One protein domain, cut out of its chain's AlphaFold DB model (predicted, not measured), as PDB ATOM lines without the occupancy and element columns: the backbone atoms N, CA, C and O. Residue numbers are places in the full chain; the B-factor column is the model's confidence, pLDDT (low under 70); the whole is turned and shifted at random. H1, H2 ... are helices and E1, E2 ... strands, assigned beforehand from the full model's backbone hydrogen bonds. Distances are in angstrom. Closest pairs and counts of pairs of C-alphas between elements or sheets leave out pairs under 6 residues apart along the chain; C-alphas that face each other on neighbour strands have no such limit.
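Overview. This is residues 2 to 70 and 77 to 127 of the 132 residues of an uncharacterized protein of Pseudomonas sp. C5pp (UniProt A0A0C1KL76). What is the main picture? One long helix, H1, runs through the middle, with a small, strongly twisted sheet of four strands over one side of it and three helices, H2, H3 and H5, packed crosswise on it elsewhere. H5 packs on residues 5 to 13 of H1, and H3 on residues 15 to 23. How is it built along the printed part? The printed part has 120 residues with five named helices and four named strands, in the order H1, H2, E1, E2, E3, E4, H3, H4, H5, a mixed class. The sheet's order is E2, E1, E3, E4, antiparallel throughout. How large is it? It is compact and rounded, with a radius of gyration of the C-alphas of 13.5 A and spans of 38 by 35 by 24 A.

Arrangement. What touches the first helix? H1, residues 2 to 24, is the hub, and forms a helical hairpin with H2, residues 31 to 50, at a steep tilt of 40 degrees, opposite ways; their closest C-alphas, of Ala 20 and Val 37, are 5.3 A apart. H1 touches H3, residues 95 to 106, at a steep tilt of 59 degrees, the same way, the closest C-alphas being those of Ala 19 and Ala 102, 4.3 A. It touches H5, residues 114 to 126, at a steep tilt of 54 degrees, opposite ways, the closest C-alphas being those of Ala 9 and Ala 122, 4.4 A. How do the strands pair? E1, residues 54 to 59, and E2, residues 62 to 66, form a hairpin, with N 57 and O 64 at 2.8 A; E3, residues 81 to 86, and E4, residues 89 to 92, form another, with N 84 and O 91 at 2.8 A. E1 and E3 are antiparallel neighbours, with N 56 and O 83 at 2.8 A, within hydrogen-bond range. Which helices are on the sheet? H1 is on it in two layers, a helix over one face of a sheet, over E1 and E3 at a height over the sheet of 10.0 A; H2 only grazes it with residues 41 to 49. How do the other helices stand? H2 and H3 touch, the closest C-alphas being those of Glu 33 and Ala 106, 6.5 A, while H4, residues 109 to 112, is close but not clearly touching H3, with the C-alphas of Leu 104 and Trp 110 closest at 5.3 A. In H1, H2, H3 and H5 every O i to N i+4 pair is within hydrogen-bond range; H4 is too short for one.

Along the chain. Where does the first element begin? C-alpha 2 of H1 is at (9.959, 46.241, 22.496), and H1 is 32.9 A long from first to last C-alpha. How long are the others? H2 measures 28.8 A, H5 18.4 A, E1 16.6 A, E3 16.5 A and H3 16.3 A. Where does the last one end? C-alpha 126 of H5 is at (8.985, 44.343, 11.662).

Size, cuts and confidence. Is anything missing? Residues 71 to 76 are not printed, on the link across the cut from E2 to E3, and C-alphas 70 and 77 are 16.4 A apart. Are the links long? Of the links that are printed whole, H1 to H2 is short and the others are tight. Where is confidence low? The mean pLDDT of the printed part is 86.0; residues 27 to 28, 68 to 70, 77 to 79 and 108 are under 70.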
ATOM      1  N   GLN A   2      10.306  46.140  23.929       72.75
ATOM      2  CA  GLN A   2       9.959  46.241  22.496       72.75
ATOM      3  C   GLN A   2      11.150  46.508  21.549       72.75
ATOM      4  O   GLN A   2      11.236  45.906  20.484       72.75
ATOM      5  N   ARG A   3      12.114  47.349  21.951       78.31
ATOM      6  CA  ARG A   3      13.316  47.648  21.146       78.31
ATOM      7  C   ARG A   3      14.250  46.442  20.969       78.31
ATOM      8  O   ARG A   3      14.797  46.270  19.887       78.31
ATOM      9  N   GLN A   4      14.394  45.604  21.997       82.88
ATOM     10  CA  GLN A   4      15.208  44.381  21.925       82.88
ATOM     11  C   GLN A   4      14.589  43.371  20.956       82.88
ATOM     12  O   GLN A   4      15.298  42.829  20.115       82.88
ATOM     13  N   ASN A   5      13.263  43.205  20.994       89.69
ATOM     14  CA  ASN A   5      12.549  42.317  20.072       89.69
ATOM     15  C   ASN A   5      12.715  42.759  18.610       89.69
ATOM     16  O   ASN A   5      12.889  41.925  17.728       89.69
ATOM     17  N   VAL A   6      12.698  44.071  18.352       92.69
ATOM     18  CA  VAL A   6      12.943  44.627  17.013       92.69
ATOM     19  C   VAL A   6      14.380  44.382  16.560       92.69
ATOM     20  O   VAL A   6      14.595  43.966  15.428       92.69
ATOM     21  N   GLU A   7      15.372  44.621  17.420       93.00
ATOM     22  CA  GLU A   7      16.778  44.416  17.058       93.00
ATOM     23  C   GLU A   7      17.094  42.939  16.782       93.00
ATOM     24  O   GLU A   7      17.808  42.651  15.820       93.00
ATOM     25  N   GLN A   8      16.516  42.021  17.564       92.62
ATOM     26  CA  GLN A   8      16.604  40.576  17.341       92.62
ATOM     27  C   GLN A   8      15.896  40.148  16.053       92.62
ATOM     28  O   GLN A   8      16.433  39.337  15.306       92.62
ATOM     29  N   ALA A   9      14.719  40.711  15.762       94.56
ATOM     30  CA  ALA A   9      14.002  40.433  14.523       94.56
ATOM     31  C   ALA A   9      14.788  40.914  13.290       94.56
ATOM     32  O   ALA A   9      14.920  40.168  12.326       94.56
ATOM     33  N   GLU A  10      15.364  42.122  13.338       95.62
ATOM     34  CA  GLU A  10      16.239  42.647  12.276       95.62
ATOM     35  C   GLU A  10      17.443  41.722  12.040       95.62
ATOM     36  O   GLU A  10      17.771  41.421  10.894       95.62
ATOM     37  N   GLN A  11      18.074  41.247  13.118       95.75
ATOM     38  CA  GLN A  11      19.201  40.323  13.023       95.75
ATOM     39  C   GLN A  11      18.784  38.970  12.436       95.75
ATOM     40  O   GLN A  11      19.458  38.486  11.536       95.75
ATOM     41  N   LEU A  12      17.667  38.387  12.881       95.31
ATOM     42  CA  LEU A  12      17.186  37.107  12.354       95.31
ATOM     43  C   LEU A  12      16.874  37.189  10.853       95.31
ATOM     44  O   LEU A  12      17.232  36.288  10.100       95.31
ATOM     45  N   VAL A  13      16.246  38.278  10.397       95.19
ATOM     46  CA  VAL A  13      15.979  38.485   8.964       95.19
ATOM     47  C   VAL A  13      17.286  38.641   8.177       95.19
ATOM     48  O   VAL A  13      17.408  38.082   7.090       95.19
ATOM     49  N   ALA A  14      18.289  39.335   8.727       95.38
ATOM     50  CA  ALA A  14      19.616  39.430   8.115       95.38
ATOM     51  C   ALA A  14      20.338  38.073   8.050       95.38
ATOM     52  O   ALA A  14      20.945  37.751   7.030       95.38
ATOM     53  N   GLU A  15      20.241  37.261   9.104       94.69
ATOM     54  CA  GLU A  15      20.796  35.909   9.140       94.69
ATOM     55  C   GLU A  15      20.147  35.008   8.082       94.69
ATOM     56  O   GLU A  15      20.843  34.285   7.373       94.69
ATOM     57  N   VAL A  16      18.823  35.082   7.929       93.00
ATOM     58  CA  VAL A  16      18.100  34.307   6.914       93.00
ATOM     59  C   VAL A  16      18.412  34.784   5.498       93.00
ATOM     60  O   VAL A  16      18.566  33.944   4.618       93.00
ATOM     61  N   LEU A  17      18.573  36.094   5.267       92.62
ATOM     62  CA  LEU A  17      19.002  36.604   3.960       92.62
ATOM     63  C   LEU A  17      20.335  35.967   3.536       92.62
ATOM     64  O   LEU A  17      20.471  35.502   2.406       92.62
ATOM     65  N   VAL A  18      21.305  35.911   4.453       92.00
ATOM     66  CA  VAL A  18      22.614  35.291   4.202       92.00
ATOM     67  C   VAL A  18      22.483  33.786   3.997       92.00
ATOM     68  O   VAL A  18      23.038  33.255   3.040       92.00
ATOM     69  N   ALA A  19      21.736  33.102   4.863       89.69
ATOM     70  CA  ALA A  19      21.514  31.665   4.754       89.69
ATOM     71  C   ALA A  19      20.864  31.280   3.418       89.69
ATOM     72  O   ALA A  19      21.258  30.296   2.800       89.69
ATOM     73  N   ALA A  20      19.913  32.083   2.940       88.31
ATOM     74  CA  ALA A  20      19.277  31.882   1.648       88.31
ATOM     75  C   ALA A  20      20.241  32.166   0.481       88.31
ATOM     76  O   ALA A  20      20.212  31.437  -0.504       88.31
ATOM     77  N   CYS A  21      21.148  33.147   0.600       87.50
ATOM     78  CA  CYS A  21      22.220  33.348  -0.387       87.50
ATOM     79  C   CYS A  21      23.165  32.136  -0.446       87.50
ATOM     80  O   CYS A  21      23.530  31.695  -1.531       87.50
ATOM     81  N   LEU A  22      23.533  31.581   0.713       84.69
ATOM     82  CA  LEU A  22      24.368  30.380   0.811       84.69
ATOM     83  C   LEU A  22      23.675  29.156   0.200       84.69
ATOM     84  O   LEU A  22      24.292  28.429  -0.570       84.69
ATOM     85  N   ALA A  23      22.392  28.949   0.510       83.75
ATOM     86  CA  ALA A  23      21.605  27.847  -0.037       83.75
ATOM     87  C   ALA A  23      21.371  27.988  -1.551       83.75
ATOM     88  O   ALA A  23      21.391  26.992  -2.259       83.75
ATOM     89  N   ALA A  24      21.192  29.213  -2.064       82.88
ATOM     90  CA  ALA A  24      21.048  29.468  -3.499       82.88
ATOM     91  C   ALA A  24      22.322  29.157  -4.300       82.88
ATOM     92  O   ALA A  24      22.225  28.838  -5.481       82.88
ATOM     93  N   ALA A  25      23.496  29.277  -3.673       78.06
ATOM     94  CA  ALA A  25      24.781  28.954  -4.284       78.06
ATOM     95  C   ALA A  25      25.097  27.445  -4.267       78.06
ATOM     96  O   ALA A  25      26.033  27.017  -4.941       78.06
ATOM     97  N   ALA A  26      24.352  26.642  -3.501       73.88
ATOM     98  CA  ALA A  26      24.484  25.192  -3.512       73.88
ATOM     99  C   ALA A  26      23.721  24.614  -4.717       73.88
ATOM    100  O   ALA A  26      22.504  24.761  -4.821       73.88
ATOM    101  N   ASP A  27      24.430  23.942  -5.623       66.06
ATOM    102  CA  ASP A  27      23.902  23.474  -6.919       66.06
ATOM    103  C   ASP A  27      22.985  22.229  -6.812       66.06
ATOM    104  O   ASP A  27      22.529  21.674  -7.808       66.06
ATOM    105  N   GLU A  28      22.679  21.782  -5.590       68.81
ATOM    106  CA  GLU A  28      21.984  20.513  -5.314       68.81
ATOM    107  C   GLU A  28      20.520  20.676  -4.849       68.81
ATOM    108  O   GLU A  28      19.881  19.708  -4.440       68.81
ATOM    109  N   ALA A  29      19.944  21.882  -4.925       76.19
ATOM    110  CA  ALA A  29      18.593  22.146  -4.419       76.19
ATOM    111  C   ALA A  29      17.458  21.695  -5.373       76.19
ATOM    112  O   ALA A  29      17.391  22.052  -6.561       76.19
ATOM    113  N   SER A  30      16.464  20.997  -4.821       81.31
ATOM    114  CA  SER A  30      15.203  20.664  -5.491       81.31
ATOM    115  C   SER A  30      14.436  21.918  -5.944       81.31
ATOM    116  O   SER A  30      14.679  23.040  -5.496       81.31
ATOM    117  N   ALA A  31      13.469  21.753  -6.855       82.31
ATOM    118  CA  ALA A  31      12.657  22.875  -7.345       82.31
ATOM    119  C   ALA A  31      11.884  23.589  -6.214       82.31
ATOM    120  O   ALA A  31      11.786  24.818  -6.214       82.31
ATOM    121  N   ASN A  32      11.393  22.830  -5.230       80.88
ATOM    122  CA  ASN A  32      10.682  23.377  -4.074       80.88
ATOM    123  C   ASN A  32      11.617  24.179  -3.161       80.88
ATOM    124  O   ASN A  32      11.275  25.295  -2.772       80.88
ATOM    125  N   GLU A  33      12.808  23.657  -2.862       83.12
ATOM    126  CA  GLU A  33      13.814  24.371  -2.063       83.12
ATOM    127  C   GLU A  33      14.241  25.666  -2.752       83.12
ATOM    128  O   GLU A  33      14.261  26.722  -2.122       83.12
ATOM    129  N   ARG A  34      14.460  25.632  -4.072       83.62
ATOM    130  CA  ARG A  34      14.754  26.835  -4.861       83.62
ATOM    131  C   ARG A  34      13.633  27.875  -4.787       83.62
ATOM    132  O   ARG A  34      13.929  29.065  -4.696       83.62
ATOM    133  N   SER A  35      12.366  27.456  -4.809       85.44
ATOM    134  CA  SER A  35      11.227  28.372  -4.653       85.44
ATOM    135  C   SER A  35      11.225  29.042  -3.278       85.44
ATOM    136  O   SER A  35      11.134  30.265  -3.194       85.44
ATOM    137  N   VAL A  36      11.395  28.256  -2.209       86.88
ATOM    138  CA  VAL A  36      11.461  28.756  -0.825       86.88
ATOM    139  C   VAL A  36      12.628  29.727  -0.647       86.88
ATOM    140  O   VAL A  36      12.457  30.809  -0.091       86.88
ATOM    141  N   VAL A  37      13.810  29.374  -1.153       87.19
ATOM    142  CA  VAL A  37      15.006  30.220  -1.085       87.19
ATOM    143  C   VAL A  37      14.786  31.550  -1.809       87.19
ATOM    144  O   VAL A  37      15.099  32.599  -1.251       87.19
ATOM    145  N   ARG A  38      14.196  31.545  -3.013       87.00
ATOM    146  CA  ARG A  38      13.880  32.781  -3.754       87.00
ATOM    147  C   ARG A  38      12.898  33.674  -3.005       87.00
ATOM    148  O   ARG A  38      13.103  34.885  -2.944       87.00
ATOM    149  N   GLU A  39      11.848  33.094  -2.435       87.88
ATOM    150  CA  GLU A  39      10.867  33.847  -1.656       87.88
ATOM    151  C   GLU A  39      11.501  34.465  -0.405       87.88
ATOM    152  O   GLU A  39      11.319  35.653  -0.138       87.88
ATOM    153  N   LEU A  40      12.311  33.691   0.320       88.69
ATOM    154  CA  LEU A  40      13.051  34.166   1.486       88.69
ATOM    155  C   LEU A  40      14.014  35.298   1.144       88.69
ATOM    156  O   LEU A  40      14.036  36.301   1.857       88.69
ATOM    157  N   LEU A  41      14.778  35.159   0.057       89.44
ATOM    158  CA  LEU A  41      15.670  36.206  -0.437       89.44
ATOM    159  C   LEU A  41      14.902  37.501  -0.686       89.44
ATOM    160  O   LEU A  41      15.295  38.547  -0.172       89.44
ATOM    161  N   ARG A  42      13.788  37.421  -1.425       89.19
ATOM    162  CA  ARG A  42      12.951  38.578  -1.751       89.19
ATOM    163  C   ARG A  42      12.392  39.239  -0.489       89.19
ATOM    164  O   ARG A  42      12.676  40.408  -0.239       89.19
ATOM    165  N   CYS A  43      11.670  38.486   0.339       90.44
ATOM    166  CA  CYS A  43      11.001  39.007   1.534       90.44
ATOM    167  C   CYS A  43      11.993  39.586   2.555       90.44
ATOM    168  O   CYS A  43      11.761  40.660   3.117       90.44
ATOM    169  N   ALA A  44      13.116  38.901   2.796       92.06
ATOM    170  CA  ALA A  44      14.140  39.387   3.715       92.06
ATOM    171  C   ALA A  44      14.822  40.653   3.177       92.06
ATOM    172  O   ALA A  44      15.011  41.612   3.928       92.06
ATOM    173  N   PHE A  45      15.146  40.691   1.881       91.81
ATOM    174  CA  PHE A  45      15.757  41.860   1.255       91.81
ATOM    175  C   PHE A  45      14.844  43.088   1.298       91.81
ATOM    176  O   PHE A  45      15.280  44.149   1.750       91.81
ATOM    177  N   GLU A  46      13.581  42.945   0.888       91.56
ATOM    178  CA  GLU A  46      12.578  44.018   0.920       91.56
ATOM    179  C   GLU A  46      12.403  44.557   2.350       91.56
ATOM    180  O   GLU A  46      12.501  45.768   2.584       91.56
ATOM    181  N   THR A  47      12.272  43.656   3.332       92.69
ATOM    182  CA  THR A  47      12.129  44.014   4.753       92.69
ATOM    183  C   THR A  47      13.328  44.805   5.279       92.69
ATOM    184  O   THR A  47      13.162  45.799   5.990       92.69
ATOM    185  N   LEU A  48      14.554  44.383   4.959       93.56
ATOM    186  CA  LEU A  48      15.767  45.066   5.415       93.56
ATOM    187  C   LEU A  48      15.951  46.415   4.708       93.56
ATOM    188  O   LEU A  48      16.293  47.404   5.364       93.56
ATOM    189  N   CYS A  49      15.645  46.491   3.409       92.50
ATOM    190  CA  CYS A  49      15.701  47.730   2.635       92.50
ATOM    191  C   CYS A  49      14.734  48.790   3.167       92.50
ATOM    192  O   CYS A  49      15.155  49.928   3.394       92.50
ATOM    193  N   ALA A  50      13.486  48.416   3.469       92.56
ATOM    194  CA  ALA A  50      12.495  49.313   4.073       92.56
ATOM    195  C   ALA A  50      12.992  49.939   5.392       92.56
ATOM    196  O   ALA A  50      12.591  51.038   5.775       92.56
ATOM    197  N   ARG A  51      13.922  49.264   6.077       92.56
ATOM    198  CA  ARG A  51      14.509  49.695   7.352       92.56
ATOM    199  C   ARG A  51      15.895  50.323   7.215       92.56
ATOM    200  O   ARG A  51      16.518  50.627   8.235       92.56
ATOM    201  N   ARG A  52      16.376  50.544   5.984       94.50
ATOM    202  CA  ARG A  52      17.729  51.047   5.677       94.50
ATOM    203  C   ARG A  52      18.829  50.175   6.296       94.50
ATOM    204  O   ARG A  52      19.813  50.684   6.836       94.50
ATOM    205  N   ILE A  53      18.631  48.860   6.253       95.69
ATOM    206  CA  ILE A  53      19.592  47.852   6.696       95.69
ATOM    207  C   ILE A  53      20.190  47.190   5.456       95.69
ATOM    208  O   ILE A  53      19.472  46.830   4.528       95.69
ATOM    209  N   SER A  54      21.509  47.026   5.440       95.19
ATOM    210  CA  SER A  54      22.222  46.320   4.371       95.19
ATOM    211  C   SER A  54      23.063  45.200   4.954       95.19
ATOM    212  O   SER A  54      23.664  45.389   6.013       95.19
ATOM    213  N   VAL A  55      23.146  44.075   4.253       94.19
ATOM    214  CA  VAL A  55      23.995  42.949   4.641       94.19
ATOM    215  C   VAL A  55      25.121  42.806   3.632       94.19
ATOM    216  O   VAL A  55      24.905  43.006   2.440       94.19
ATOM    217  N   HIS A  56      26.317  42.500   4.118       92.44
ATOM    218  CA  HIS A  56      27.528  42.412   3.314       92.44
ATOM    219  C   HIS A  56      28.281  41.125   3.627       92.44
ATOM    220  O   HIS A  56      28.342  40.707   4.784       92.44
ATOM    221  N   ALA A  57      28.863  40.525   2.596       89.50
ATOM    222  CA  ALA A  57      29.848  39.462   2.704       89.50
ATOM    223  C   ALA A  57      31.250  40.064   2.553       89.50
ATOM    224  O   ALA A  57      31.488  40.875   1.658       89.50
ATOM    225  N   GLN A  58      32.177  39.657   3.416       88.06
ATOM    226  CA  GLN A  58      33.569  40.085   3.391       88.06
ATOM    227  C   GLN A  58      34.483  38.874   3.185       88.06
ATOM    228  O   GLN A  58      34.503  37.959   4.011       88.06
ATOM    229  N   VAL A  59      35.257  38.883   2.099       81.94
ATOM    230  CA  VAL A  59      36.200  37.815   1.726       81.94
ATOM    231  C   VAL A  59      37.521  38.450   1.308       81.94
ATOM    232  O   VAL A  59      37.557  39.243   0.372       81.94
ATOM    233  N   GLY A  60      38.615  38.124   2.002       73.56
ATOM    234  CA  GLY A  60      39.963  38.567   1.610       73.56
ATOM    235  C   GLY A  60      40.111  40.088   1.447       73.56
ATOM    236  O   GLY A  60      40.791  40.544   0.535       73.56
ATOM    237  N   GLY A  61      39.421  40.879   2.277       73.75
ATOM    238  CA  GLY A  61      39.432  42.346   2.205       73.75
ATOM    239  C   GLY A  61      38.481  42.963   1.172       73.75
ATOM    240  O   GLY A  61      38.302  44.178   1.183       73.75
ATOM    241  N   ARG A  62      37.820  42.161   0.330       81.06
ATOM    242  CA  ARG A  62      36.722  42.616  -0.535       81.06
ATOM    243  C   ARG A  62      35.402  42.532   0.213       81.06
ATOM    244  O   ARG A  62      35.164  41.570   0.941       81.06
ATOM    245  N   GLU A  63      34.548  43.527   0.012       86.31
ATOM    246  CA  GLU A  63      33.209  43.583   0.587       86.31
ATOM    247  C   GLU A  63      32.169  43.660  -0.532       86.31
ATOM    248  O   GLU A  63      32.294  44.477  -1.443       86.31
ATOM    249  N   VAL A  64      31.151  42.805  -0.453       86.69
ATOM    250  CA  VAL A  64      30.064  42.722  -1.431       86.69
ATOM    251  C   VAL A  64      28.728  42.800  -0.702       86.69
ATOM    252  O   VAL A  64      28.487  42.056   0.250       86.69
ATOM    253  N   LYS A  65      27.838  43.680  -1.161       89.12
ATOM    254  CA  LYS A  65      26.479  43.806  -0.625       89.12
ATOM    255  C   LYS A  65      25.596  42.650  -1.110       89.12
ATOM    256  O   LYS A  65      25.614  42.310  -2.287       89.12
ATOM    257  N   LEU A  66      24.796  42.087  -0.208       88.38
ATOM    258  CA  LEU A  66      23.840  41.012  -0.481       88.38
ATOM    259  C   LEU A  66      22.394  41.536  -0.635       88.38
ATOM    260  O   LEU A  66      22.036  42.522   0.026       88.38
ATOM    261  N   PRO A  67      21.541  40.851  -1.427       81.81
ATOM    262  CA  PRO A  67      21.893  39.789  -2.376       81.81
ATOM    263  C   PRO A  67      22.653  40.374  -3.582       81.81
ATOM    264  O   PRO A  67      22.380  41.498  -4.000       81.81
ATOM    265  N   CYS A  68      23.630  39.639  -4.119       66.75
ATOM    266  CA  CYS A  68      24.394  40.078  -5.288       66.75
ATOM    267  C   CYS A  68      23.590  39.749  -6.558       66.75
ATOM    268  O   CYS A  68      23.230  38.592  -6.761       66.75
ATOM    269  N   ALA A  69      23.243  40.761  -7.359       51.56
ATOM    270  CA  ALA A  69      22.482  40.582  -8.602       51.56
ATOM    271  C   ALA A  69      23.363  40.139  -9.783       51.56
ATOM    272  O   ALA A  69      22.843  39.623 -10.770       51.56
ATOM    273  N   GLU A  70      24.676  40.340  -9.676       46.59
ATOM    274  CA  GLU A  70      25.641  40.059 -10.731       46.59
ATOM    275  C   GLU A  70      26.540  38.902 -10.297       46.59
ATOM    276  O   GLU A  70      27.156  38.928  -9.234       46.59
ATOM    277  N   GLY A  77      31.863  31.457  -0.030       55.75
ATOM    278  CA  GLY A  77      32.518  30.282   0.473       55.75
ATOM    279  C   GLY A  77      32.375  30.292   1.974       55.75
ATOM    280  O   GLY A  77      32.165  31.335   2.601       55.75
ATOM    281  N   HIS A  78      32.570  29.126   2.567       58.66
ATOM    282  CA  HIS A  78      32.532  28.975   4.011       58.66
ATOM    283  C   HIS A  78      33.409  30.010   4.740       58.66
ATOM    284  O   HIS A  78      33.133  30.305   5.886       58.66
ATOM    285  N   LEU A  79      34.415  30.609   4.096       62.34
ATOM    286  CA  LEU A  79      35.368  31.557   4.678       62.34
ATOM    287  C   LEU A  79      34.901  33.026   4.766       62.34
ATOM    288  O   LEU A  79      35.667  33.852   5.259       62.34
ATOM    289  N   ALA A  80      33.696  33.377   4.312       78.00
ATOM    290  CA  ALA A  80      33.217  34.760   4.375       78.00
ATOM    291  C   ALA A  80      32.808  35.184   5.802       78.00
ATOM    292  O   ALA A  80      32.145  34.435   6.523       78.00
ATOM    293  N   ASN A  81      33.151  36.417   6.182       88.62
ATOM    294  CA  ASN A  81      32.516  37.099   7.310       88.62
ATOM    295  C   ASN A  81      31.264  37.822   6.816       88.62
ATOM    296  O   ASN A  81      31.272  38.403   5.732       88.62
ATOM    297  N   PHE A  82      30.207  37.837   7.624       91.56
ATOM    298  CA  PHE A  82      28.957  38.503   7.265       91.56
ATOM    299  C   PHE A  82      28.631  39.619   8.235       91.56
ATOM    300  O   PHE A  82      28.711  39.461   9.455       91.56
ATOM    301  N   LEU A  83      28.255  40.760   7.672       93.81
ATOM    302  CA  LEU A  83      28.086  42.001   8.403       93.81
ATOM    303  C   LEU A  83      26.719  42.593   8.081       93.81
ATOM    304  O   LEU A  83      26.406  42.873   6.927       93.81
ATOM    305  N   MET A  84      25.921  42.845   9.110       95.31
ATOM    306  CA  MET A  84      24.724  43.670   9.017       95.31
ATOM    307  C   MET A  84      25.089  45.113   9.376       95.31
ATOM    308  O   MET A  84      25.590  45.385  10.469       95.31
ATOM    309  N   ARG A  85      24.796  46.060   8.483       95.69
ATOM    310  CA  ARG A  85      24.954  47.499   8.721       95.69
ATOM    311  C   ARG A  85      23.598  48.162   8.901       95.69
ATOM    312  O   ARG A  85      22.734  48.057   8.031       95.69
ATOM    313  N   LYS A  86      23.425  48.859  10.025       94.06
ATOM    314  CA  LYS A  86      22.207  49.610  10.355       94.06
ATOM    315  C   LYS A  86      22.523  50.817  11.228       94.06
ATOM    316  O   LYS A  86      23.247  50.689  12.208       94.06
ATOM    317  N   ARG A  87      21.943  51.982  10.916       90.88
ATOM    318  CA  ARG A  87      21.997  53.197  11.766       90.88
ATOM    319  C   ARG A  87      23.421  53.560  12.246       90.88
ATOM    320  O   ARG A  87      23.622  53.821  13.428       90.88
ATOM    321  N   GLY A  88      24.412  53.498  11.354       89.12
ATOM    322  CA  GLY A  88      25.821  53.779  11.681       89.12
ATOM    323  C   GLY A  88      26.527  52.706  12.521       89.12
ATOM    324  O   GLY A  88      27.651  52.918  12.958       89.12
ATOM    325  N   ARG A  89      25.888  51.555  12.761       92.12
ATOM    326  CA  ARG A  89      26.461  50.403  13.465       92.12
ATOM    327  C   ARG A  89      26.700  49.249  12.506       92.12
ATOM    328  O   ARG A  89      25.930  49.042  11.565       92.12
ATOM    329  N   GLN A  90      27.724  48.466  12.820       93.69
ATOM    330  CA  GLN A  90      28.029  47.203  12.166       93.69
ATOM    331  C   GLN A  90      27.882  46.067  13.178       93.69
ATOM    332  O   GLN A  90      28.384  46.157  14.296       93.69
ATOM    333  N   VAL A  91      27.170  45.015  12.787       93.94
ATOM    334  CA  VAL A  91      26.947  43.811  13.589       93.94
ATOM    335  C   VAL A  91      27.479  42.626  12.801       93.94
ATOM    336  O   VAL A  91      27.036  42.386  11.678       93.94
ATOM    337  N   MET A  92      28.432  41.901  13.381       94.31
ATOM    338  CA  MET A  92      28.909  40.644  12.815       94.31
ATOM    339  C   MET A  92      27.866  39.556  13.062       94.31
ATOM    340  O   MET A  92      27.395  39.394  14.188       94.31
ATOM    341  N   LEU A  93      27.480  38.852  12.002       93.25
ATOM    342  CA  LEU A  93      26.525  37.753  12.082       93.25
ATOM    343  C   LEU A  93      27.262  36.458  12.428       93.25
ATOM    344  O   LEU A  93      28.354  36.198  11.922       93.25
ATOM    345  N   ASP A  94      26.661  35.653  13.302       91.56
ATOM    346  CA  ASP A  94      27.273  34.422  13.790       91.56
ATOM    347  C   ASP A  94      27.320  33.355  12.693       91.56
ATOM    348  O   ASP A  94      26.294  32.840  12.255       91.56
ATOM    349  N   ARG A  95      28.529  32.997  12.258       87.25
ATOM    350  CA  ARG A  95      28.732  32.064  11.147       87.25
ATOM    351  C   ARG A  95      28.119  30.683  11.392       87.25
ATOM    352  O   ARG A  95      27.593  30.099  10.447       87.25
ATOM    353  N   ALA A  96      28.168  30.162  12.617       87.56
ATOM    354  CA  ALA A  96      27.620  28.840  12.921       87.56
ATOM    355  C   ALA A  96      26.091  28.828  12.767       87.56
ATOM    356  O   ALA A  96      25.533  27.895  12.186       87.56
ATOM    357  N   ARG A  97      25.413  29.900  13.194       89.69
ATOM    358  CA  ARG A  97      23.975  30.092  12.950       89.69
ATOM    359  C   ARG A  97      23.653  30.196  11.468       89.69
ATOM    360  O   ARG A  97      22.724  29.538  11.013       89.69
ATOM    361  N   LEU A  98      24.428  30.973  10.708       90.00
ATOM    362  CA  LEU A  98      24.220  31.125   9.263       90.00
ATOM    363  C   LEU A  98      24.324  29.783   8.531       90.00
ATOM    364  O   LEU A  98      23.477  29.477   7.695       90.00
ATOM    365  N   GLN A  99      25.322  28.967   8.882       86.94
ATOM    366  CA  GLN A  99      25.487  27.620   8.331       86.94
ATOM    367  C   GLN A  99      24.324  26.704   8.720       86.94
ATOM    368  O   GLN A  99      23.745  26.067   7.849       86.94
ATOM    369  N   SER A 100      23.929  26.691   9.997       87.06
ATOM    370  CA  SER A 100      22.779  25.911  10.475       87.06
ATOM    371  C   SER A 100      21.487  26.271   9.729       87.06
ATOM    372  O   SER A 100      20.771  25.394   9.247       87.06
ATOM    373  N   HIS A 101      21.215  27.567   9.550       88.88
ATOM    374  CA  HIS A 101      20.062  28.039   8.786       88.88
ATOM    375  C   HIS A 101      20.145  27.637   7.307       88.88
ATOM    376  O   HIS A 101      19.138  27.214   6.745       88.88
ATOM    377  N   ALA A 102      21.319  27.744   6.677       85.38
ATOM    378  CA  ALA A 102      21.507  27.357   5.279       85.38
ATOM    379  C   ALA A 102      21.255  25.855   5.073       85.38
ATOM    380  O   ALA A 102      20.556  25.479   4.135       85.38
ATOM    381  N   THR A 103      21.732  25.008   5.989       86.31
ATOM    382  CA  THR A 103      21.469  23.561   5.967       86.31
ATOM    383  C   THR A 103      19.973  23.254   6.054       86.31
ATOM    384  O   THR A 103      19.467  22.463   5.263       86.31
ATOM    385  N   LEU A 104      19.235  23.924   6.948       85.38
ATOM    386  CA  LEU A 104      17.778  23.749   7.059       85.38
ATOM    387  C   LEU A 104      17.032  24.112   5.764       85.38
ATOM    388  O   LEU A 104      15.994  23.519   5.468       85.38
ATOM    389  N   LEU A 105      17.536  25.098   5.015       82.62
ATOM    390  CA  LEU A 105      16.977  25.501   3.722       82.62
ATOM    391  C   LEU A 105      17.322  24.514   2.604       82.62
ATOM    392  O   LEU A 105      16.471  24.252   1.760       82.62
ATOM    393  N   ALA A 106      18.540  23.973   2.612       77.31
ATOM    394  CA  ALA A 106      19.037  23.060   1.587       77.31
ATOM    395  C   ALA A 106      18.519  21.618   1.734       77.31
ATOM    396  O   ALA A 106      18.448  20.912   0.741       77.31
ATOM    397  N   MET A 107      18.158  21.176   2.945       77.62
ATOM    398  CA  MET A 107      17.667  19.810   3.210       77.62
ATOM    399  C   MET A 107      16.131  19.695   3.228       77.62
ATOM    400  O   MET A 107      15.585  18.705   3.715       77.62
ATOM    401  N   GLY A 108      15.408  20.736   2.806       69.44
ATOM    402  CA  GLY A 108      13.940  20.734   2.784       69.44
ATOM    403  C   GLY A 108      13.269  20.712   4.168       69.44
ATOM    404  O   GLY A 108      12.041  20.658   4.270       69.44
ATOM    405  N   GLU A 109      14.039  20.809   5.256       79.00
ATOM    406  CA  GLU A 109      13.531  20.793   6.635       79.00
ATOM    407  C   GLU A 109      12.921  22.133   7.076       79.00
ATOM    408  O   GLU A 109      12.259  22.223   8.118       79.00
ATOM    409  N   TRP A 110      13.075  23.173   6.251       79.38
ATOM    410  CA  TRP A 110      12.522  24.512   6.443       79.38
ATOM    411  C   TRP A 110      11.096  24.513   7.009       79.38
ATOM    412  O   TRP A 110      10.822  25.158   8.026       79.38
ATOM    413  N   CYS A 111      10.192  23.751   6.385       74.88
ATOM    414  CA  CYS A 111       8.763  23.756   6.695       74.88
ATOM    415  C   CYS A 111       8.439  23.340   8.136       74.88
ATOM    416  O   CYS A 111       7.438  23.821   8.679       74.88
ATOM    417  N   ARG A 112       9.270  22.475   8.737       78.81
ATOM    418  CA  ARG A 112       9.107  21.931  10.099       78.81
ATOM    419  C   ARG A 112      10.034  22.593  11.122       78.81
ATOM    420  O   ARG A 112       9.910  22.333  12.316       78.81
ATOM    421  N   SER A 113      10.940  23.458  10.675       82.81
ATOM    422  CA  SER A 113      11.936  24.089  11.535       82.81
ATOM    423  C   SER A 113      11.329  25.127  12.491       82.81
ATOM    424  O   SER A 113      10.437  25.907  12.140       82.81
ATOM    425  N   ALA A 114      11.889  25.217  13.701       86.50
ATOM    426  CA  ALA A 114      11.611  26.329  14.615       86.50
ATOM    427  C   ALA A 114      12.010  27.688  14.002       86.50
ATOM    428  O   ALA A 114      11.405  28.716  14.315       86.50
ATOM    429  N   LEU A 115      12.985  27.679  13.085       87.12
ATOM    430  CA  LEU A 115      13.449  28.847  12.347       87.12
ATOM    431  C   LEU A 115      12.317  29.512  11.553       87.12
ATOM    432  O   LEU A 115      12.146  30.723  11.667       87.12
ATOM    433  N   ARG A 116      11.479  28.744  10.846       89.38
ATOM    434  CA  ARG A 116      10.314  29.284  10.121       89.38
ATOM    435  C   ARG A 116       9.336  30.013  11.047       89.38
ATOM    436  O   ARG A 116       8.866  31.104  10.727       89.38
ATOM    437  N   SER A 117       9.030  29.424  12.206       89.25
ATOM    438  CA  SER A 117       8.132  30.032  13.202       89.25
ATOM    439  C   SER A 117       8.718  31.324  13.778       89.25
ATOM    440  O   SER A 117       8.029  32.343  13.871       89.25
ATOM    441  N   ASN A 118      10.012  31.315  14.104       91.31
ATOM    442  CA  ASN A 118      10.720  32.494  14.597       91.31
ATOM    443  C   ASN A 118      10.808  33.594  13.533       91.31
ATOM    444  O   ASN A 118      10.611  34.764  13.856       91.31
ATOM    445  N   LEU A 119      11.016  33.230  12.268       91.19
ATOM    446  CA  LEU A 119      11.069  34.183  11.168       91.19
ATOM    447  C   LEU A 119       9.705  34.831  10.904       91.19
ATOM    448  O   LEU A 119       9.629  36.049  10.770       91.19
ATOM    449  N   ARG A 120       8.609  34.061  10.931       90.69
ATOM    450  CA  ARG A 120       7.243  34.615  10.860       90.69
ATOM    451  C   ARG A 120       6.982  35.635  11.970       90.69
ATOM    452  O   ARG A 120       6.440  36.711  11.716       90.69
ATOM    453  N   LYS A 121       7.401  35.332  13.205       91.25
ATOM    454  CA  LYS A 121       7.312  36.282  14.328       91.25
ATOM    455  C   LYS A 121       8.164  37.527  14.074       91.25
ATOM    456  O   LYS A 121       7.690  38.629  14.334       91.25
ATOM    457  N   ALA A 122       9.381  37.364  13.556       92.81
ATOM    458  CA  ALA A 122      10.262  38.479  13.224       92.81
ATOM    459  C   ALA A 122       9.645  39.392  12.158       92.81
ATOM    460  O   ALA A 122       9.531  40.588  12.404       92.81
ATOM    461  N   PHE A 123       9.149  38.858  11.040       91.19
ATOM    462  CA  PHE A 123       8.467  39.664  10.022       91.19
ATOM    463  C   PHE A 123       7.272  40.429  10.595       91.19
ATOM    464  O   PHE A 123       7.174  41.640  10.393       91.19
ATOM    465  N   LYS A 124       6.446  39.775  11.422       91.06
ATOM    466  CA  LYS A 124       5.329  40.436  12.111       91.06
ATOM    467  C   LYS A 124       5.795  41.586  13.013       91.06
ATOM    468  O   LYS A 124       5.203  42.660  12.979       91.06
ATOM    469  N   ILE A 125       6.858  41.387  13.799       92.56
ATOM    470  CA  ILE A 125       7.463  42.442  14.638       92.56
ATOM    471  C   ILE A 125       7.952  43.617  13.781       92.56
ATOM    472  O   ILE A 125       7.876  44.770  14.209       92.56
ATOM    473  N   LEU A 126       8.459  43.336  12.580       90.62
ATOM    474  CA  LEU A 126       8.985  44.343  11.662       90.62
ATOM    475  C   LEU A 126       7.915  45.007  10.785       90.62
ATOM    476  O   LEU A 126       8.261  45.942  10.065       90.62
ATOM    477  N   GLY A 127       6.651  44.586  10.888       84.75
ATOM    478  CA  GLY A 127       5.525  45.143  10.134       84.75
ATOM    479  C   GLY A 127       5.285  44.499   8.766       84.75
ATOM    480  O   GLY A 127       4.475  45.014   8.007       84.75
TER     481      GLY A 127